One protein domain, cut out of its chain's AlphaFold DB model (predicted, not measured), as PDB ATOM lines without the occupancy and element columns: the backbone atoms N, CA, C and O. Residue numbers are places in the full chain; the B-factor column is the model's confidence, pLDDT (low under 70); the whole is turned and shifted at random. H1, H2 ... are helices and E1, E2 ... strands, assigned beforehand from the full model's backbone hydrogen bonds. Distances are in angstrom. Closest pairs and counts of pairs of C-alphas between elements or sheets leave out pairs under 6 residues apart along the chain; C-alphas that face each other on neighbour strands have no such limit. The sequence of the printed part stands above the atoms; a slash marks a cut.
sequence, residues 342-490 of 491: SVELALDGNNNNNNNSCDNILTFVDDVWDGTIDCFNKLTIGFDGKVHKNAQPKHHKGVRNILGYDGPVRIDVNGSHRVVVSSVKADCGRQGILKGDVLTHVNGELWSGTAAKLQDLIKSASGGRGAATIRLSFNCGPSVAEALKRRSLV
ATOM      1  N   SER A 342     164.901 184.138 165.580       97.00
ATOM      2  CA  SER A 342     164.349 185.409 165.105       97.00
ATOM      3  C   SER A 342     164.608 185.555 163.610       97.00
ATOM      4  O   SER A 342     165.699 185.243 163.128       97.00
ATOM      5  N   VAL A 343     163.600 185.997 162.864       96.25
ATOM      6  CA  VAL A 343     163.661 186.164 161.411       96.25
ATOM      7  C   VAL A 343     163.057 187.497 161.014       96.25
ATOM      8  O   VAL A 343     162.036 187.919 161.545       96.25
ATOM      9  N   GLU A 344     163.684 188.142 160.038       95.19
ATOM     10  CA  GLU A 344     163.170 189.354 159.419       95.19
ATOM     11  C   GLU A 344     162.722 189.032 157.993       95.19
ATOM     12  O   GLU A 344     163.475 188.484 157.179       95.19
ATOM     13  N   LEU A 345     161.457 189.321 157.712       93.56
ATOM     14  CA  LEU A 345     160.859 189.143 156.402       93.56
ATOM     15  C   LEU A 345     160.782 190.505 155.723       93.56
ATOM     16  O   LEU A 345     160.049 191.381 156.174       93.56
ATOM     17  N   ALA A 346     161.524 190.659 154.629       91.44
ATOM     18  CA  ALA A 346     161.360 191.788 153.728       91.44
ATOM     19  C   ALA A 346     160.090 191.581 152.890       91.44
ATOM     20  O   ALA A 346     159.976 190.604 152.145       91.44
ATOM     21  N   LEU A 347     159.123 192.483 153.042       89.50
ATOM     22  CA  LEU A 347     157.875 192.496 152.292       89.50
ATOM     23  C   LEU A 347     158.029 193.484 151.133       89.50
ATOM     24  O   LEU A 347     157.522 194.603 151.163       89.50
ATOM     25  N   ASP A 348     158.782 193.086 150.110       81.94
ATOM     26  CA  ASP A 348     158.979 193.931 148.933       81.94
ATOM     27  C   ASP A 348     157.692 193.973 148.092       81.94
ATOM     28  O   ASP A 348     157.390 193.052 147.329       81.94
ATOM     29  N   GLY A 349     156.939 195.071 148.196       66.69
ATOM     30  CA  GLY A 349     155.708 195.305 147.427       66.69
ATOM     31  C   GLY A 349     155.918 195.546 145.923       66.69
ATOM     32  O   GLY A 349     154.951 195.726 145.190       66.69
ATOM     33  N   ASN A 350     157.164 195.556 145.433       61.03
ATOM     34  CA  ASN A 350     157.499 195.987 144.070       61.03
ATOM     35  C   ASN A 350     157.632 194.841 143.050       61.03
ATOM     36  O   ASN A 350     158.227 195.010 141.983       61.03
ATOM     37  N   ASN A 351     157.110 193.652 143.358       58.22
ATOM     38  CA  ASN A 351     157.183 192.517 142.445       58.22
ATOM     39  C   ASN A 351     156.104 192.648 141.347       58.22
ATOM     40  O   ASN A 351     155.122 191.915 141.327       58.22
ATOM     41  N   ASN A 352     156.311 193.585 140.411       59.81
ATOM     42  CA  ASN A 352     155.487 193.833 139.212       59.81
ATOM     43  C   ASN A 352     155.439 192.647 138.221       59.81
ATOM     44  O   ASN A 352     154.872 192.758 137.134       59.81
ATOM     45  N   ASN A 353     156.018 191.496 138.570       60.06
ATOM     46  CA  ASN A 353     155.809 190.265 137.826       60.06
ATOM     47  C   ASN A 353     154.460 189.667 138.240       60.06
ATOM     48  O   ASN A 353     154.353 189.022 139.279       60.06
ATOM     49  N   ASN A 354     153.464 189.906 137.383       55.06
ATOM     50  CA  ASN A 354     152.020 189.619 137.426       55.06
ATOM     51  C   ASN A 354     151.513 188.230 137.895       55.06
ATOM     52  O   ASN A 354     150.361 187.905 137.633       55.06
ATOM     53  N   ASN A 355     152.281 187.414 138.620       54.25
ATOM     54  CA  ASN A 355     151.820 186.130 139.155       54.25
ATOM     55  C   ASN A 355     152.064 186.012 140.679       54.25
ATOM     56  O   ASN A 355     153.070 185.459 141.118       54.25
ATOM     57  N   ASN A 356     151.107 186.495 141.486       55.28
ATOM     58  CA  ASN A 356     150.719 185.973 142.818       55.28
ATOM     59  C   ASN A 356     151.825 185.503 143.803       55.28
ATOM     60  O   ASN A 356     151.789 184.352 144.248       55.28
ATOM     61  N   SER A 357     152.806 186.328 144.208       56.94
ATOM     62  CA  SER A 357     153.967 185.783 144.953       56.94
ATOM     63  C   SER A 357     154.158 186.166 146.436       56.94
ATOM     64  O   SER A 357     155.079 185.612 147.045       56.94
ATOM     65  N   CYS A 358     153.329 187.002 147.077       56.19
ATOM     66  CA  CYS A 358     153.443 187.233 148.536       56.19
ATOM     67  C   CYS A 358     152.602 186.259 149.384       56.19
ATOM     68  O   CYS A 358     153.053 185.859 150.455       56.19
ATOM     69  N   ASP A 359     151.471 185.767 148.864       63.41
ATOM     70  CA  ASP A 359     150.483 184.942 149.594       63.41
ATOM     71  C   ASP A 359     150.993 183.593 150.136       63.41
ATOM     72  O   ASP A 359     150.268 182.883 150.819       63.41
ATOM     73  N   ASN A 360     152.240 183.211 149.854       69.56
ATOM     74  CA  ASN A 360     152.736 181.866 150.146       69.56
ATOM     75  C   ASN A 360     154.135 181.839 150.783       69.56
ATOM     76  O   ASN A 360     154.806 180.819 150.678       69.56
ATOM     77  N   ILE A 361     154.650 182.933 151.362       88.88
ATOM     78  CA  ILE A 361     155.998 182.915 151.980       88.88
ATOM     79  C   ILE A 361     156.043 181.940 153.166       88.88
ATOM     80  O   ILE A 361     156.899 181.048 153.218       88.88
ATOM     81  N   LEU A 362     155.074 182.084 154.063       94.50
ATOM     82  CA  LEU A 362     154.795 181.184 155.170       94.50
ATOM     83  C   LEU A 362     153.289 180.958 155.215       94.50
ATOM     84  O   LEU A 362     152.517 181.898 155.033       94.50
ATOM     85  N   THR A 363     152.880 179.726 155.482       95.75
ATOM     86  CA  THR A 363     151.493 179.440 155.855       95.75
ATOM     87  C   THR A 363     151.459 178.974 157.296       95.75
ATOM     88  O   THR A 363     152.414 178.364 157.786       95.75
ATOM     89  N   PHE A 364     150.349 179.255 157.964       97.19
ATOM     90  CA  PHE A 364     150.193 179.034 159.393       97.19
ATOM     91  C   PHE A 364     148.927 178.237 159.685       97.19
ATOM     92  O   PHE A 364     147.982 178.265 158.897       97.19
ATOM     93  N   VAL A 365     148.932 177.523 160.803       97.69
ATOM     94  CA  VAL A 365     147.815 176.729 161.321       97.69
ATOM     95  C   VAL A 365     147.668 177.035 162.809       97.69
ATOM     96  O   VAL A 365     148.672 177.155 163.511       97.69
ATOM     97  N   ASP A 366     146.428 177.171 163.269       97.62
ATOM     98  CA  ASP A 366     146.112 177.317 164.689       97.62
ATOM     99  C   ASP A 366     146.266 175.977 165.417       97.62
ATOM    100  O   ASP A 366     145.873 174.924 164.914       97.62
ATOM    101  N   ASP A 367     146.822 176.023 166.620       96.50
ATOM    102  CA  ASP A 367     146.981 174.872 167.497       96.50
ATOM    103  C   ASP A 367     146.547 175.224 168.920       96.50
ATOM    104  O   ASP A 367     146.673 176.368 169.367       96.50
ATOM    105  N   VAL A 368     146.025 174.229 169.633       94.31
ATOM    106  CA  VAL A 368     145.560 174.369 171.014       94.31
ATOM    107  C   VAL A 368     146.602 173.736 171.916       94.31
ATOM    108  O   VAL A 368     146.829 172.524 171.879       94.31
ATOM    109  N   TRP A 369     147.262 174.565 172.720       93.69
ATOM    110  CA  TRP A 369     148.268 174.092 173.654       93.69
ATOM    111  C   TRP A 369     147.661 173.827 175.032       93.69
ATOM    112  O   TRP A 369     146.919 174.630 175.582       93.69
ATOM    113  N   ASP A 370     148.007 172.673 175.587       91.75
ATOM    114  CA  ASP A 370     147.550 172.133 176.869       91.75
ATOM    115  C   ASP A 370     148.475 172.506 178.043       91.75
ATOM    116  O   ASP A 370     148.379 171.913 179.115       91.75
ATOM    117  N   GLY A 371     149.433 173.412 177.825       91.94
ATOM    118  CA  GLY A 371     150.432 173.814 178.820       91.94
ATOM    119  C   GLY A 371     151.539 172.796 179.089       91.94
ATOM    120  O   GLY A 371     152.417 173.043 179.910       91.94
ATOM    121  N   THR A 372     151.562 171.658 178.393       92.38
ATOM    122  CA  THR A 372     152.638 170.668 178.559       92.38
ATOM    123  C   THR A 372     153.953 171.154 177.951       92.38
ATOM    124  O   THR A 372     153.954 171.738 176.864       92.38
ATOM    125  N   ILE A 373     155.091 170.876 178.598       91.00
ATOM    126  CA  ILE A 373     156.411 171.144 178.002       91.00
ATOM    127  C   ILE A 373     156.621 170.216 176.795       91.00
ATOM    128  O   ILE A 373     157.049 169.071 176.924       91.00
ATOM    129  N   ASP A 374     156.310 170.710 175.596       92.88
ATOM    130  CA  ASP A 374     156.341 169.936 174.354       92.88
ATOM    131  C   ASP A 374     157.470 170.358 173.403       92.88
ATOM    132  O   ASP A 374     157.535 169.853 172.282       92.88
ATOM    133  N   CYS A 375     158.383 171.239 173.827       94.25
ATOM    134  CA  CYS A 375     159.527 171.737 173.046       94.25
ATOM    135  C   CYS A 375     160.491 170.651 172.543       94.25
ATOM    136  O   CYS A 375     161.186 170.846 171.542       94.25
ATOM    137  N   PHE A 376     160.514 169.492 173.203       94.75
ATOM    138  CA  PHE A 376     161.269 168.320 172.764       94.75
ATOM    139  C   PHE A 376     160.531 167.515 171.687       94.75
ATOM    140  O   PHE A 376     161.163 166.813 170.907       94.75
ATOM    141  N   ASN A 377     159.207 167.632 171.581       94.06
ATOM    142  CA  ASN A 377     158.433 166.907 170.580       94.06
ATOM    143  C   ASN A 377     158.570 167.549 169.199       94.06
ATOM    144  O   ASN A 377     158.718 168.764 169.050       94.06
ATOM    145  N   LYS A 378     158.475 166.735 168.151       94.00
ATOM    146  CA  LYS A 378     158.379 167.268 166.793       94.00
ATOM    147  C   LYS A 378     156.913 167.533 166.480       94.00
ATOM    148  O   LYS A 378     156.113 166.598 166.479       94.00
ATOM    149  N   LEU A 379     156.576 168.782 166.174       95.38
ATOM    150  CA  LEU A 379     155.253 169.126 165.663       95.38
ATOM    151  C   LEU A 379     155.206 168.822 164.165       95.38
ATOM    152  O   LEU A 379     156.068 169.257 163.397       95.38
ATOM    153  N   THR A 380     154.224 168.035 163.747       95.75
ATOM    154  CA  THR A 380     153.952 167.736 162.338       95.75
ATOM    155  C   THR A 380     152.524 168.100 162.014       95.75
ATOM    156  O   THR A 380     151.646 167.896 162.838       95.75
ATOM    157  N   ILE A 381     152.287 168.613 160.815       96.75
ATOM    158  CA  ILE A 381     150.951 169.027 160.394       96.75
ATOM    159  C   ILE A 381     150.404 167.967 159.451       96.75
ATOM    160  O   ILE A 381     151.056 167.632 158.457       96.75
ATOM    161  N   GLY A 382     149.265 167.397 159.831       94.44
ATOM    162  CA  GLY A 382     148.555 166.387 159.063       94.44
ATOM    163  C   GLY A 382     147.942 166.967 157.792       94.44
ATOM    164  O   GLY A 382     147.833 168.181 157.615       94.44
ATOM    165  N   PHE A 383     147.517 166.083 156.888       93.62
ATOM    166  CA  PHE A 383     146.770 166.480 155.688       93.62
ATOM    167  C   PHE A 383     145.403 167.095 156.017       93.62
ATOM    168  O   PHE A 383     144.850 167.826 155.205       93.62
ATOM    169  N   ASP A 384     144.884 166.822 157.214       93.69
ATOM    170  CA  ASP A 384     143.671 167.413 157.779       93.69
ATOM    171  C   ASP A 384     143.890 168.831 158.332       93.69
ATOM    172  O   ASP A 384     142.960 169.438 158.861       93.69
ATOM    173  N   GLY A 385     145.115 169.357 158.236       93.50
ATOM    174  CA  GLY A 385     145.480 170.655 158.786       93.50
ATOM    175  C   GLY A 385     145.590 170.662 160.309       93.50
ATOM    176  O   GLY A 385     145.699 171.742 160.875       93.50
ATOM    177  N   LYS A 386     145.580 169.503 160.985       95.62
ATOM    178  CA  LYS A 386     145.766 169.435 162.439       95.62
ATOM    179  C   LYS A 386     147.233 169.281 162.804       95.62
ATOM    180  O   LYS A 386     148.027 168.676 162.081       95.62
ATOM    181  N   VAL A 387     147.598 169.824 163.962       96.56
ATOM    182  CA  VAL A 387     148.939 169.665 164.521       96.56
ATOM    183  C   VAL A 387     149.002 168.367 165.322       96.56
ATOM    184  O   VAL A 387     148.285 168.169 166.297       96.56
ATOM    185  N   HIS A 388     149.891 167.471 164.912       95.44
ATOM    186  CA  HIS A 388     150.223 166.247 165.626       95.44
ATOM    187  C   HIS A 388     151.544 166.424 166.376       95.44
ATOM    188  O   HIS A 388     152.561 166.822 165.798       95.44
ATOM    189  N   LYS A 389     151.538 166.079 167.666       93.50
ATOM    190  CA  LYS A 389     152.738 166.007 168.502       93.50
ATOM    191  C   LYS A 389     153.340 164.608 168.365       93.50
ATOM    192  O   LYS A 389     152.832 163.656 168.953       93.50
ATOM    193  N   ASN A 390     154.428 164.469 167.612       89.75
ATOM    194  CA  ASN A 390     155.183 163.219 167.625       89.75
ATOM    195  C   ASN A 390     156.018 163.190 168.897       89.75
ATOM    196  O   ASN A 390     156.973 163.966 169.031       89.75
ATOM    197  N   ALA A 391     155.627 162.319 169.825       78.69
ATOM    198  CA  ALA A 391     156.382 162.087 171.042       78.69
ATOM    199  C   ALA A 391     157.826 161.730 170.668       78.69
ATOM    200  O   ALA A 391     158.059 160.808 169.879       78.69
ATOM    201  N   GLN A 392     158.797 162.452 171.233       72.06
ATOM    202  CA  GLN A 392     160.158 161.922 171.291       72.06
ATOM    203  C   GLN A 392     160.115 160.529 171.930       72.06
ATOM    204  O   GLN A 392     159.221 160.262 172.743       72.06
ATOM    205  N   PRO A 393     161.060 159.631 171.604       62.84
ATOM    206  CA  PRO A 393     161.215 158.391 172.343       62.84
ATOM    207  C   PRO A 393     161.212 158.712 173.840       62.84
ATOM    208  O   PRO A 393     162.146 159.335 174.345       62.84
ATOM    209  N   LYS A 394     160.166 158.254 174.546       62.88
ATOM    210  CA  LYS A 394     159.972 158.397 176.005       62.88
ATOM    211  C   LYS A 394     161.198 157.944 176.816       62.88
ATOM    212  O   LYS A 394     161.323 158.211 178.005       62.88
ATOM    213  N   HIS A 395     162.123 157.258 176.154       72.38
ATOM    214  CA  HIS A 395     163.332 156.682 176.696       72.38
ATOM    215  C   HIS A 395     164.560 157.604 176.661       72.38
ATOM    216  O   HIS A 395     165.576 157.207 177.233       72.38
ATOM    217  N   HIS A 396     164.519 158.814 176.077       87.19
ATOM    218  CA  HIS A 396     165.704 159.688 176.072       87.19
ATOM    219  C   HIS A 396     166.073 160.117 177.501       87.19
ATOM    220  O   HIS A 396     165.385 160.931 178.117       87.19
ATOM    221  N   LYS A 397     167.165 159.552 178.037       89.44
ATOM    222  CA  LYS A 397     167.601 159.743 179.431       89.44
ATOM    223  C   LYS A 397     167.790 161.226 179.767       89.44
ATOM    224  O   LYS A 397     167.240 161.684 180.756       89.44
ATOM    225  N   GLY A 398     168.445 161.994 178.894       91.12
ATOM    226  CA  GLY A 398     168.648 163.428 179.125       91.12
ATOM    227  C   GLY A 398     167.361 164.262 179.156       91.12
ATOM    228  O   GLY A 398     167.260 165.194 179.937       91.12
ATOM    229  N   VAL A 399     166.330 163.906 178.375       92.12
ATOM    230  CA  VAL A 399     165.055 164.651 178.414       92.12
ATOM    231  C   VAL A 399     164.337 164.365 179.731       92.12
ATOM    232  O   VAL A 399     163.788 165.280 180.333       92.12
ATOM    233  N   ARG A 400     164.399 163.117 180.214       90.81
ATOM    234  CA  ARG A 400     163.894 162.750 181.545       90.81
ATOM    235  C   ARG A 400     164.643 163.470 182.664       90.81
ATOM    236  O   ARG A 400     164.000 163.933 183.589       90.81
ATOM    237  N   ASN A 401     165.960 163.641 182.553       91.62
ATOM    238  CA  ASN A 401     166.719 164.417 183.538       91.62
ATOM    239  C   ASN A 401     166.258 165.885 183.602       91.62
ATOM    240  O   ASN A 401     166.173 166.443 184.687       91.62
ATOM    241  N   ILE A 402     165.932 166.494 182.456       92.00
ATOM    242  CA  ILE A 402     165.463 167.889 182.390       92.00
ATOM    243  C   ILE A 402     164.013 168.022 182.881       92.00
ATOM    244  O   ILE A 402     163.682 168.960 183.603       92.00
ATOM    245  N   LEU A 403     163.123 167.119 182.460       91.62
ATOM    246  CA  LEU A 403     161.694 167.204 182.780       91.62
ATOM    247  C   LEU A 403     161.344 166.613 184.156       91.62
ATOM    248  O   LEU A 403     160.317 166.981 184.714       91.62
ATOM    249  N   GLY A 404     162.192 165.755 184.719       89.81
ATOM    250  CA  GLY A 404     161.893 164.961 185.911       89.81
ATOM    251  C   GLY A 404     161.253 163.607 185.579       89.81
ATOM    252  O   GLY A 404     160.948 163.296 184.422       89.81
ATOM    253  N   TYR A 405     161.080 162.777 186.610       83.62
ATOM    254  CA  TYR A 405     160.488 161.438 186.496       83.62
ATOM    255  C   TYR A 405     158.960 161.439 186.686       83.62
ATOM    256  O   TYR A 405     158.290 160.522 186.209       83.62
ATOM    257  N   ASP A 406     158.404 162.502 187.275       77.69
ATOM    258  CA  ASP A 406     157.036 162.550 187.818       77.69
ATOM    259  C   ASP A 406     155.954 162.930 186.789       77.69
ATOM    260  O   ASP A 406     154.966 163.602 187.084       77.69
ATOM    261  N   GLY A 407     156.118 162.476 185.546       79.81
ATOM    262  CA  GLY A 407     155.144 162.696 184.477       79.81
ATOM    263  C   GLY A 407     155.317 164.022 183.716       79.81
ATOM    264  O   GLY A 407     156.390 164.628 183.722       79.81
ATOM    265  N   PRO A 408     154.302 164.440 182.933       84.81
ATOM    266  CA  PRO A 408     154.411 165.616 182.080       84.81
ATOM    267  C   PRO A 408     154.394 166.897 182.917       84.81
ATOM    268  O   PRO A 408     153.385 167.235 183.530       84.81
ATOM    269  N   VAL A 409     155.487 167.657 182.859       88.25
ATOM    270  CA  VAL A 409     155.545 169.000 183.440       88.25
ATOM    271  C   VAL A 409     154.544 169.901 182.722       88.25
ATOM    272  O   VAL A 409     154.591 170.051 181.494       88.25
ATOM    273  N   ARG A 410     153.639 170.493 183.499       91.19
ATOM    274  CA  ARG A 410     152.663 171.473 183.029       91.19
ATOM    275  C   ARG A 410     153.078 172.860 183.488       91.19
ATOM    276  O   ARG A 410     153.473 173.050 184.633       91.19
ATOM    277  N   ILE A 411     152.989 173.803 182.569       91.19
ATOM    278  CA  ILE A 411     153.090 175.229 182.832       91.19
ATOM    279  C   ILE A 411     151.657 175.731 182.920       91.19
ATOM    280  O   ILE A 411     150.831 175.364 182.080       91.19
ATOM    281  N   ASP A 412     151.364 176.537 183.934       86.75
ATOM    282  CA  ASP A 412     150.061 177.172 184.048       86.75
ATOM    283  C   ASP A 412     149.922 178.213 182.934       86.75
ATOM    284  O   ASP A 412     150.508 179.296 182.959       86.75
ATOM    285  N   VAL A 413     149.220 177.819 181.881       81.25
ATOM    286  CA  VAL A 413     148.841 178.693 180.785       81.25
ATOM    287  C   VAL A 413     147.355 178.525 180.565       81.25
ATOM    288  O   VAL A 413     146.866 177.418 180.344       81.25
ATOM    289  N   ASN A 414     146.649 179.652 180.582       76.81
ATOM    290  CA  ASN A 414     145.216 179.748 180.331       76.81
ATOM    291  C   ASN A 414     144.882 179.394 178.870       76.81
ATOM    292  O   ASN A 414     144.571 180.278 178.074       76.81
ATOM    293  N   GLY A 415     144.987 178.111 178.504       69.44
ATOM    294  CA  GLY A 415     144.549 177.546 177.224       69.44
ATOM    295  C   GLY A 415     145.010 178.337 176.001       69.44
ATOM    296  O   GLY A 415     144.191 178.704 175.160       69.44
ATOM    297  N   SER A 416     146.302 178.654 175.914       80.81
ATOM    298  CA  SER A 416     146.809 179.561 174.887       80.81
ATOM    299  C   SER A 416     146.739 178.940 173.489       80.81
ATOM    300  O   SER A 416     147.362 177.918 173.183       80.81
ATOM    301  N   HIS A 417     145.983 179.600 172.611       91.75
ATOM    302  CA  HIS A 417     146.069 179.376 171.175       91.75
ATOM    303  C   HIS A 417     147.477 179.737 170.704       91.75
ATOM    304  O   HIS A 417     147.997 180.801 171.039       91.75
ATOM    305  N   ARG A 418     148.091 178.854 169.920       95.19
ATOM    306  CA  ARG A 418     149.403 179.097 169.318       95.19
ATOM    307  C   ARG A 418     149.330 178.949 167.812       95.19
ATOM    308  O   ARG A 418     148.533 178.180 167.286       95.19
ATOM    309  N   VAL A 419     150.204 179.667 167.123       97.69
ATOM    310  CA  VAL A 419     150.272 179.644 165.666       97.69
ATOM    311  C   VAL A 419     151.494 178.840 165.236       97.69
ATOM    312  O   VAL A 419     152.620 179.156 165.613       97.69
ATOM    313  N   VAL A 420     151.282 177.787 164.447       97.88
ATOM    314  CA  VAL A 420     152.335 176.865 163.999       97.88
ATOM    315  C   VAL A 420     152.576 177.023 162.502       97.88
ATOM    316  O   VAL A 420     151.646 177.144 161.705       97.88
ATOM    317  N   VAL A 421     153.842 176.995 162.095       97.94
ATOM    318  CA  VAL A 421     154.252 177.094 160.692       97.94
ATOM    319  C   VAL A 421     153.915 175.804 159.939       97.94
ATOM    320  O   VAL A 421     154.475 174.741 160.224       97.94
ATOM    321  N   SER A 422     153.047 175.892 158.928       97.25
ATOM    322  CA  SER A 422     152.589 174.755 158.117       97.25
ATOM    323  C   SER A 422     153.342 174.561 156.813       97.25
ATOM    324  O   SER A 422     153.659 173.429 156.422       97.25
ATOM    325  N   SER A 423     153.724 175.650 156.161       95.69
ATOM    326  CA  SER A 423     154.583 175.601 154.989       95.69
ATOM    327  C   SER A 423     155.593 176.734 155.001       95.69
ATOM    328  O   SER A 423     155.358 177.798 155.570       95.69
ATOM    329  N   VAL A 424     156.750 176.452 154.405       95.12
ATOM    330  CA  VAL A 424     157.899 177.351 154.369       95.12
ATOM    331  C   VAL A 424     158.413 177.395 152.939       95.12
ATOM    332  O   VAL A 424     158.776 176.352 152.385       95.12
ATOM    333  N   LYS A 425     158.462 178.585 152.334       91.38
ATOM    334  CA  LYS A 425     159.162 178.792 151.058       91.38
ATOM    335  C   LYS A 425     160.678 178.820 151.240       91.38
ATOM    336  O   LYS A 425     161.200 179.058 152.326       91.38
ATOM    337  N   ALA A 426     161.392 178.613 150.133       82.56
ATOM    338  CA  ALA A 426     162.847 178.474 150.113       82.56
ATOM    339  C   ALA A 426     163.604 179.618 150.815       82.56
ATOM    340  O   ALA A 426     164.636 179.357 151.425       82.56
ATOM    341  N   ASP A 427     163.117 180.859 150.762       86.00
ATOM    342  CA  ASP A 427     163.811 182.010 151.360       86.00
ATOM    343  C   ASP A 427     163.706 182.026 152.886       86.00
ATOM    344  O   ASP A 427     164.715 182.171 153.568       86.00
ATOM    345  N   CYS A 428     162.523 181.750 153.433       90.44
ATOM    346  CA  CYS A 428     162.341 181.564 154.874       90.44
ATOM    347  C   CYS A 428     163.076 180.324 155.391       90.44
ATOM    348  O   CYS A 428     163.690 180.356 156.455       90.44
ATOM    349  N   GLY A 429     163.085 179.246 154.601       90.69
ATOM    350  CA  GLY A 429     163.844 178.040 154.929       90.69
ATOM    351  C   GLY A 429     165.355 178.291 154.978       90.69
ATOM    352  O   GLY A 429     166.051 177.689 155.793       90.69
ATOM    353  N   ARG A 430     165.874 179.222 154.160       88.38
ATOM    354  CA  ARG A 430     167.280 179.664 154.215       88.38
ATOM    355  C   ARG A 430     167.616 180.431 155.495       88.38
ATOM    356  O   ARG A 430     168.762 180.368 155.920       88.38
ATOM    357  N   GLN A 431     166.633 181.089 156.107       90.00
ATOM    358  CA  GLN A 431     166.768 181.735 157.418       90.00
ATOM    359  C   GLN A 431     166.577 180.754 158.593       90.00
ATOM    360  O   GLN A 431     166.599 181.159 159.748       90.00
ATOM    361  N   GLY A 432     166.400 179.454 158.321       92.00
ATOM    362  CA  GLY A 432     166.310 178.416 159.350       92.00
ATOM    363  C   GLY A 432     164.902 178.151 159.887       92.00
ATOM    364  O   GLY A 432     164.763 177.343 160.809       92.00
ATOM    365  N   ILE A 433     163.860 178.767 159.313       95.69
ATOM    366  CA  ILE A 433     162.463 178.453 159.653       95.69
ATOM    367  C   ILE A 433     162.125 177.051 159.152       95.69
ATOM    368  O   ILE A 433     162.401 176.699 158.001       95.69
ATOM    369  N   LEU A 434     161.500 176.249 160.009       95.88
ATOM    370  CA  LEU A 434     161.066 174.891 159.705       95.88
ATOM    371  C   LEU A 434     159.552 174.748 159.883       95.88
ATOM    372  O   LEU A 434     158.913 175.467 160.647       95.88
ATOM    373  N   LYS A 435     158.969 173.766 159.187       96.62
ATOM    374  CA  LYS A 435     157.590 173.344 159.459       96.62
ATOM    375  C   LYS A 435     157.499 172.806 160.887       96.62
ATOM    376  O   LYS A 435     158.341 171.997 161.278       96.62
ATOM    377  N   GLY A 436     156.466 173.216 161.617       96.81
ATOM    378  CA  GLY A 436     156.286 172.881 163.028       96.81
ATOM    379  C   GLY A 436     156.944 173.860 164.006       96.81
ATOM    380  O   GLY A 436     156.788 173.666 165.210       96.81
ATOM    381  N   ASP A 437     157.651 174.893 163.530       98.00
ATOM    382  CA  ASP A 437     158.062 176.011 164.389       98.00
ATOM    383  C   ASP A 437     156.813 176.772 164.874       98.00
ATOM    384  O   ASP A 437     155.834 176.921 164.137       98.00
ATOM    385  N   VAL A 438     156.836 177.230 166.125       97.81
ATOM    386  CA  VAL A 438     155.712 177.914 166.780       97.81
ATOM    387  C   VAL A 438     156.002 179.407 166.820       97.81
ATOM    388  O   VAL A 438     156.999 179.815 167.411       97.81
ATOM    389  N   LEU A 439     155.154 180.236 166.215       97.94
ATOM    390  CA  LEU A 439     155.280 181.687 166.332       97.94
ATOM    391  C   LEU A 439     154.963 182.111 167.767       97.94
ATOM    392  O   LEU A 439     153.960 181.682 168.333       97.94
ATOM    393  N   THR A 440     155.828 182.947 168.337       97.44
ATOM    394  CA  THR A 440     155.672 183.448 169.708       97.44
ATOM    395  C   THR A 440     155.511 184.962 169.737       97.44
ATOM    396  O   THR A 440     154.591 185.456 170.379       97.44
ATOM    397  N   HIS A 441     156.336 185.694 168.979       98.00
ATOM    398  CA  HIS A 441     156.301 187.158 168.958       98.00
ATOM    399  C   HIS A 441     156.322 187.711 167.538       98.00
ATOM    400  O   HIS A 441     156.915 187.122 166.627       98.00
ATOM    401  N   VAL A 442     155.701 188.876 167.370       97.75
ATOM    402  CA  VAL A 442     155.710 189.673 166.141       97.75
ATOM    403  C   VAL A 442     156.217 191.064 166.491       97.75
ATOM    404  O   VAL A 442     155.672 191.721 167.366       97.75
ATOM    405  N   ASN A 443     157.282 191.510 165.827       96.94
ATOM    406  CA  ASN A 443     157.943 192.794 166.084       96.94
ATOM    407  C   ASN A 443     158.347 193.006 167.557       96.94
ATOM    408  O   ASN A 443     158.381 194.134 168.033       96.94
ATOM    409  N   GLY A 444     158.668 191.918 168.263       95.38
ATOM    410  CA  GLY A 444     159.040 191.944 169.682       95.38
ATOM    411  C   GLY A 444     157.858 191.863 170.651       95.38
ATOM    412  O   GLY A 444     158.082 191.662 171.836       95.38
ATOM    413  N   GLU A 445     156.615 191.937 170.173       97.19
ATOM    414  CA  GLU A 445     155.417 191.829 171.013       97.19
ATOM    415  C   GLU A 445     154.856 190.403 171.011       97.19
ATOM    416  O   GLU A 445     154.855 189.721 169.981       97.19
ATOM    417  N   LEU A 446     154.359 189.951 172.167       96.19
ATOM    418  CA  LEU A 446     153.760 188.627 172.325       96.19
ATOM    419  C   LEU A 446     152.533 188.474 171.414       96.19
ATOM    420  O   LEU A 446     151.574 189.245 171.484       96.19
ATOM    421  N   TRP A 447     152.531 187.434 170.583       96.75
ATOM    422  CA  TRP A 447     151.432 187.163 169.667       96.75
ATOM    423  C   TRP A 447     150.348 186.303 170.326       96.75
ATOM    424  O   TRP A 447     150.579 185.146 170.669       96.75
ATOM    425  N   SER A 448     149.135 186.849 170.437       95.25
ATOM    426  CA  SER A 448     147.948 186.168 170.989       95.25
ATOM    427  C   SER A 448     146.821 185.962 169.964       95.25
ATOM    428  O   SER A 448     145.719 185.530 170.306       95.25
ATOM    429  N   GLY A 449     147.065 186.300 168.693       95.62
ATOM    430  CA  GLY A 449     146.087 186.186 167.611       95.62
ATOM    431  C   GLY A 449     146.041 184.805 166.945       95.62
ATOM    432  O   GLY A 449     146.882 183.943 167.179       95.62
ATOM    433  N   THR A 450     145.074 184.617 166.044       97.00
ATOM    434  CA  THR A 450     144.956 183.403 165.217       97.00
ATOM    435  C   THR A 450     145.860 183.457 163.983       97.00
ATOM    436  O   THR A 450     146.303 184.528 163.557       97.00
ATOM    437  N   ALA A 451     146.080 182.308 163.349       97.00
ATOM    438  CA  ALA A 451     146.818 182.166 162.100       97.00
ATOM    439  C   ALA A 451     146.245 183.048 160.979       97.00
ATOM    440  O   ALA A 451     147.006 183.618 160.199       97.00
ATOM    441  N   ALA A 452     144.918 183.203 160.921       96.38
ATOM    442  CA  ALA A 452     144.255 184.084 159.960       96.38
ATOM    443  C   ALA A 452     144.620 185.560 160.195       96.38
ATOM    444  O   ALA A 452     145.080 186.228 159.274       96.38
ATOM    445  N   LYS A 453     144.529 186.041 161.446       96.75
ATOM    446  CA  LYS A 453     144.901 187.423 161.801       96.75
ATOM    447  C   LYS A 453     146.368 187.720 161.499       96.75
ATOM    448  O   LYS A 453     146.694 188.822 161.071       96.75
ATOM    449  N   LEU A 454     147.248 186.742 161.704       96.44
ATOM    450  CA  LEU A 454     148.663 186.874 161.370       96.44
ATOM    451  C   LEU A 454     148.877 187.003 159.857       96.44
ATOM    452  O   LEU A 454     149.679 187.823 159.414       96.44
ATOM    453  N   GLN A 455     148.170 186.202 159.056       94.94
ATOM    454  CA  GLN A 455     148.239 186.308 157.599       94.94
ATOM    455  C   GLN A 455     147.730 187.667 157.122       94.94
ATOM    456  O   GLN A 455     148.379 188.286 156.282       94.94
ATOM    457  N   ASP A 456     146.632 188.162 157.691       94.50
ATOM    458  CA  ASP A 456     146.103 189.492 157.380       94.50
ATOM    459  C   ASP A 456     147.096 190.595 157.769       94.50
ATOM    460  O   ASP A 456     147.312 191.524 156.991       94.50
ATOM    461  N   LEU A 457     147.777 190.457 158.912       94.75
ATOM    462  CA  LEU A 457     148.837 191.373 159.335       94.75
ATOM    463  C   LEU A 457     149.991 191.402 158.323       94.75
ATOM    464  O   LEU A 457     150.374 192.479 157.870       94.75
ATOM    465  N   ILE A 458     150.498 190.239 157.905       93.56
ATOM    466  CA  ILE A 458     151.578 190.139 156.908       93.56
ATOM    467  C   ILE A 458     151.141 190.734 155.561       93.56
ATOM    468  O   ILE A 458     151.899 191.479 154.935       93.56
ATOM    469  N   LYS A 459     149.907 190.455 155.122       90.94
ATOM    470  CA  LYS A 459     149.345 191.013 153.882       90.94
ATOM    471  C   LYS A 459     149.210 192.529 153.966       90.94
ATOM    472  O   LYS A 459     149.631 193.224 153.043       90.94
ATOM    473  N   SER A 460     148.690 193.043 155.078       91.25
ATOM    474  CA  SER A 460     148.533 194.483 155.299       91.25
ATOM    475  C   SER A 460     149.879 195.212 155.295       91.25
ATOM    476  O   SER A 460     150.011 196.238 154.631       91.25
ATOM    477  N   ALA A 461     150.905 194.626 155.919       91.00
ATOM    478  CA  ALA A 461     152.261 195.161 155.919       91.00
ATOM    479  C   ALA A 461     152.885 195.163 154.511       91.00
ATOM    480  O   ALA A 461     153.602 196.096 154.164       91.00
ATOM    481  N   SER A 462     152.553 194.181 153.663       88.19
ATOM    482  CA  SER A 462     153.030 194.127 152.271       88.19
ATOM    483  C   SER A 462     152.356 195.133 151.324       88.19
ATOM    484  O   SER A 462     152.899 195.425 150.261       88.19
ATOM    485  N   GLY A 463     151.182 195.665 151.690       84.31
ATOM    486  CA  GLY A 463     150.420 196.608 150.863       84.31
ATOM    487  C   GLY A 463     150.858 198.073 150.988       84.31
ATOM    488  O   GLY A 463     150.414 198.917 150.208       84.31
ATOM    489  N   GLY A 464     151.711 198.398 151.965       82.81
ATOM    490  CA  GLY A 464     152.228 199.752 152.162       82.81
ATOM    491  C   GLY A 464     153.187 200.182 151.046       82.81
ATOM    492  O   GLY A 464     153.974 199.384 150.541       82.81
ATOM    493  N   ARG A 465     153.170 201.469 150.663       77.56
ATOM    494  CA  ARG A 465     154.208 202.055 149.789       77.56
ATOM    495  C   ARG A 465     155.516 202.198 150.573       77.56
ATOM    496  O   ARG A 465     155.822 203.271 151.080       77.56
ATOM    497  N   GLY A 466     156.271 201.115 150.687       79.69
ATOM    498  CA  GLY A 466     157.582 201.088 151.326       79.69
ATOM    499  C   GLY A 466     158.097 199.660 151.469       79.69
ATOM    500  O   GLY A 466     157.312 198.717 151.465       79.69
ATOM    501  N   ALA A 467     159.415 199.502 151.591       77.69
ATOM    502  CA  ALA A 467     160.003 198.238 152.019       77.69
ATOM    503  C   ALA A 467     159.640 198.026 153.496       77.69
ATOM    504  O   ALA A 467     160.335 198.504 154.390       77.69
ATOM    505  N   ALA A 468     158.497 197.391 153.748       89.44
ATOM    506  CA  ALA A 468     158.098 197.016 155.091       89.44
ATOM    507  C   ALA A 468     158.852 195.743 155.480       89.44
ATOM    508  O   ALA A 468     158.833 194.754 154.746       89.44
ATOM    509  N   THR A 469     159.516 195.752 156.631       93.44
ATOM    510  CA  THR A 469     160.041 194.528 157.232       93.44
ATOM    511  C   THR A 469     159.155 194.125 158.401       93.44
ATOM    512  O   THR A 469     158.661 194.968 159.147       93.44
ATOM    513  N   ILE A 470     158.900 192.825 158.532       95.62
ATOM    514  CA  ILE A 470     158.228 192.257 159.701       95.62
ATOM    515  C   ILE A 470     159.180 191.284 160.381       95.62
ATOM    516  O   ILE A 470     159.777 190.420 159.730       95.62
ATOM    517  N   ARG A 471     159.343 191.432 161.694       96.69
ATOM    518  CA  ARG A 471     160.176 190.550 162.507       96.69
ATOM    519  C   ARG A 471     159.296 189.508 163.176       96.69
ATOM    520  O   ARG A 471     158.319 189.850 163.833       96.69
ATOM    521  N   LEU A 472     159.646 188.242 163.013       97.75
ATOM    522  CA  LEU A 472     158.941 187.112 163.601       97.75
ATOM    523  C   LEU A 472     159.907 186.321 164.476       97.75
ATOM    524  O   LEU A 472     160.981 185.928 164.011       97.75
ATOM    525  N   SER A 473     159.501 186.049 165.712       98.12
ATOM    526  CA  SER A 473     160.255 185.199 166.634       98.12
ATOM    527  C   SER A 473     159.516 183.889 166.861       98.12
ATOM    528  O   SER A 473     158.319 183.861 167.165       98.12
ATOM    529  N   PHE A 474     160.239 182.788 166.692       98.25
ATOM    530  CA  PHE A 474     159.725 181.431 166.754       98.25
ATOM    531  C   PHE A 474     160.340 180.674 167.924       98.25
ATOM    532  O   PHE A 474     161.526 180.814 168.210       98.25
ATOM    533  N   ASN A 475     159.542 179.794 168.523       97.69
ATOM    534  CA  ASN A 475     159.927 178.900 169.607       97.69
ATOM    535  C   ASN A 475     160.492 179.631 170.839       97.69
ATOM    536  O   ASN A 475     161.330 179.080 171.542       97.69
ATOM    537  N   CYS A 476     160.023 180.846 171.118       97.75
ATOM    538  CA  CYS A 476     160.376 181.598 172.325       97.75
ATOM    539  C   CYS A 476     159.327 181.428 173.436       97.75
ATOM    540  O   CYS A 476     159.325 182.173 174.401       97.75
ATOM    541  N   GLY A 477     158.381 180.492 173.288       96.12
ATOM    542  CA  GLY A 477     157.260 180.347 174.218       96.12
ATOM    543  C   GLY A 477     157.651 179.764 175.583       96.12
ATOM    544  O   GLY A 477     158.734 179.185 175.719       96.12
ATOM    545  N   PRO A 478     156.734 179.800 176.571       96.56
ATOM    546  CA  PRO A 478     157.006 179.353 177.942       96.56
ATOM    547  C   PRO A 478     157.539 177.917 178.033       96.56
ATOM    548  O   PRO A 478     158.437 177.639 178.819       96.56
ATOM    549  N   SER A 479     157.060 177.006 177.172       95.56
ATOM    550  CA  SER A 479     157.580 175.631 177.115       95.56
ATOM    551  C   SER A 479     159.080 175.566 176.829       95.56
ATOM    552  O   SER A 479     159.742 174.676 177.354       95.56
ATOM    553  N   VAL A 480     159.602 176.420 175.946       97.00
ATOM    554  CA  VAL A 480     161.020 176.391 175.560       97.00
ATOM    555  C   VAL A 480     161.856 177.085 176.629       97.00
ATOM    556  O   VAL A 480     162.896 176.554 177.009       97.00
ATOM    557  N   ALA A 481     161.365 178.207 177.159       97.38
ATOM    558  CA  ALA A 481     162.020 178.956 178.229       97.38
ATOM    559  C   ALA A 481     162.218 178.092 179.481       97.38
ATOM    560  O   ALA A 481     163.340 177.940 179.962       97.38
ATOM    561  N   GLU A 482     161.157 177.428 179.941       96.50
ATOM    562  CA  GLU A 482     161.223 176.552 181.110       96.50
ATOM    563  C   GLU A 482     162.132 175.337 180.866       96.50
ATOM    564  O   GLU A 482     162.891 174.939 181.747       96.50
ATOM    565  N   ALA A 483     162.121 174.763 179.660       95.88
ATOM    566  CA  ALA A 483     163.001 173.643 179.331       95.88
ATOM    567  C   ALA A 483     164.485 174.034 179.317       95.88
ATOM    568  O   ALA A 483     165.319 173.267 179.798       95.88
ATOM    569  N   LEU A 484     164.826 175.211 178.784       97.12
ATOM    570  CA  LEU A 484     166.205 175.706 178.762       97.12
ATOM    571  C   LEU A 484     166.694 176.105 180.157       97.12
ATOM    572  O   LEU A 484     167.824 175.772 180.516       97.12
ATOM    573  N   LYS A 485     165.829 176.718 180.970       96.62
ATOM    574  CA  LYS A 485     166.097 176.981 182.387       96.62
ATOM    575  C   LYS A 485     166.332 175.692 183.165       96.62
ATOM    576  O   LYS A 485     167.308 175.576 183.888       96.62
ATOM    577  N   ARG A 486     165.478 174.680 183.005       94.81
ATOM    578  CA  ARG A 486     165.689 173.379 183.665       94.81
ATOM    579  C   ARG A 486     166.983 172.728 183.214       94.81
ATOM    580  O   ARG A 486     167.717 172.203 184.039       94.81
ATOM    581  N   ARG A 487     167.288 172.808 181.920       94.81
ATOM    582  CA  ARG A 487     168.532 172.286 181.355       94.81
ATOM    583  C   ARG A 487     169.776 172.928 181.971       94.81
ATOM    584  O   ARG A 487     170.742 172.207 182.170       94.81
ATOM    585  N   SER A 488     169.760 174.223 182.294       94.38
ATOM    586  CA  SER A 488     170.897 174.889 182.952       94.38
ATOM    587  C   SER A 488     171.045 174.547 184.438       94.38
ATOM    588  O   SER A 488     172.084 174.829 185.029       94.38
ATOM    589  N   LEU A 489     170.021 173.940 185.044       92.94
ATOM    590  CA  LEU A 489     170.037 173.484 186.435       92.94
ATOM    591  C   LEU A 489     170.469 172.020 186.582       92.94
ATOM    592  O   LEU A 489     170.713 171.586 187.709       92.94
ATOM    593  N   VAL A 490     170.542 171.259 185.483       88.88
ATOM    594  CA  VAL A 490     171.047 169.881 185.511       88.88
ATOM    595  C   VAL A 490     172.568 169.923 185.750       88.88
ATOM    596  O   VAL A 490     173.251 170.681 185.059       88.88
TER     597      VAL A 490
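Overview. This is residues 342 to 490 of the 491 residues of the protein "Hypothetical protein" of Amphora coffeiformis (UniProt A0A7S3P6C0). The domain is an elongated body built on one strongly twisted sheet of five strands, curled like part of an open barrel, with helix H3 packed on one face and reaching both edge strands, E1 and E2. Beyond one end of the sheet sits a pair of touching helices, H1 and H4, while at the far end of the long axis a loop, residues 351 to 356, sticks out; the small hairpin E3 and E4 lies beside the E2 and E5 part of the sheet. The sheet runs E1 E7 E6 E5 E2, all antiparallel, and the class is mixed, helices and strands. The printed part has 149 residues with four named helices and seven named strands, in the order E1 E2 E3 E4 H1 E5 H2 E6 H3 E7 H4. It is only just compact, close to loose, with a radius of gyration of the C-alphas of 17.2 A and spans of 57 by 31 by 28 A.

Along the chain. Strand E1, residues 342 to 347, begins at C-alpha 342 (164.349, 185.409, 165.105) and is 16.0 A long from first to last C-alpha. E2, residues 362 to 368, is 19.6 A long. E3, residues 378 to 381, and E4, residues 387 to 390, are 10.0 A and 9.5 A long. Helix H1 is residues 397 to 403, 10.1 A. E5, residues 417 to 424, is the longest strand by residues, 20.7 A from C-alpha 417 at (146.069, 179.376, 171.175). H2 is residues 426 to 430, 6.2 A, and E6 is residues 438 to 442, 11.8 A. H3, residues 451 to 462, is 16.7 A long; E7, residues 468 to 474, is 19.5 A. H4, residues 478 to 489, is 16.6 A long and ends at C-alpha 489 (170.037, 173.484, 186.435).

Arrangement. In the large sheet the edge strand E1 is antiparallel to E7 at 153 degrees, with N 345 and O 470 at 2.8 A, within hydrogen-bond range. E7 and E6 are antiparallel at 138 degrees, with N 440 and O 473 at 2.9 A. The pairing of E6 is staggered: residues 439 to 442 pair with E7 and residues 438 to 439 with E5, where N 439 and O 419 are 2.8 A apart. E5 and the other edge strand E2 stand at 149 degrees, with N 367 and O 418 at 2.8 A. H3 is on the sheet, as two layers, a helix on one face of a sheet; its closest C-alphas to E2 are those of Ala 451 and Phe 364, 5.3 A, and to E1 those of Ser 462 and Leu 347, 5.1 A. H2 is on the opposite face, over none of the strands. E3 and E4 form a hairpin, with N 388 and O 380 at 2.7 A; the closest C-alphas of E4 and E2 are those of Val 387 and Asp 367, 6.3 A. H1 and H4 are not on the sheet; they touch, through residues 483 to 487 of H4 alone, at a steep tilt of 64 degrees, opposite ways, closest at the C-alphas of Ile 402 and Arg 487, 5.5 A. In H1, H2, H3 and H4 every O i to N i+4 pair is within hydrogen-bond range.

Size, cuts and confidence. The two C-alphas farthest apart are those of Asn 352 and Asp 406, 57.8 A. The printed part has no cut. The links E1 to E2, 14 residues, and H1 to E5, 13 residues, are long; within the first, residues 351 to 356 stand free. The mean pLDDT of the printed part is 89.2, and it is under 70 at residues 349 to 360, 393 to 394 and 415 of this predicted model.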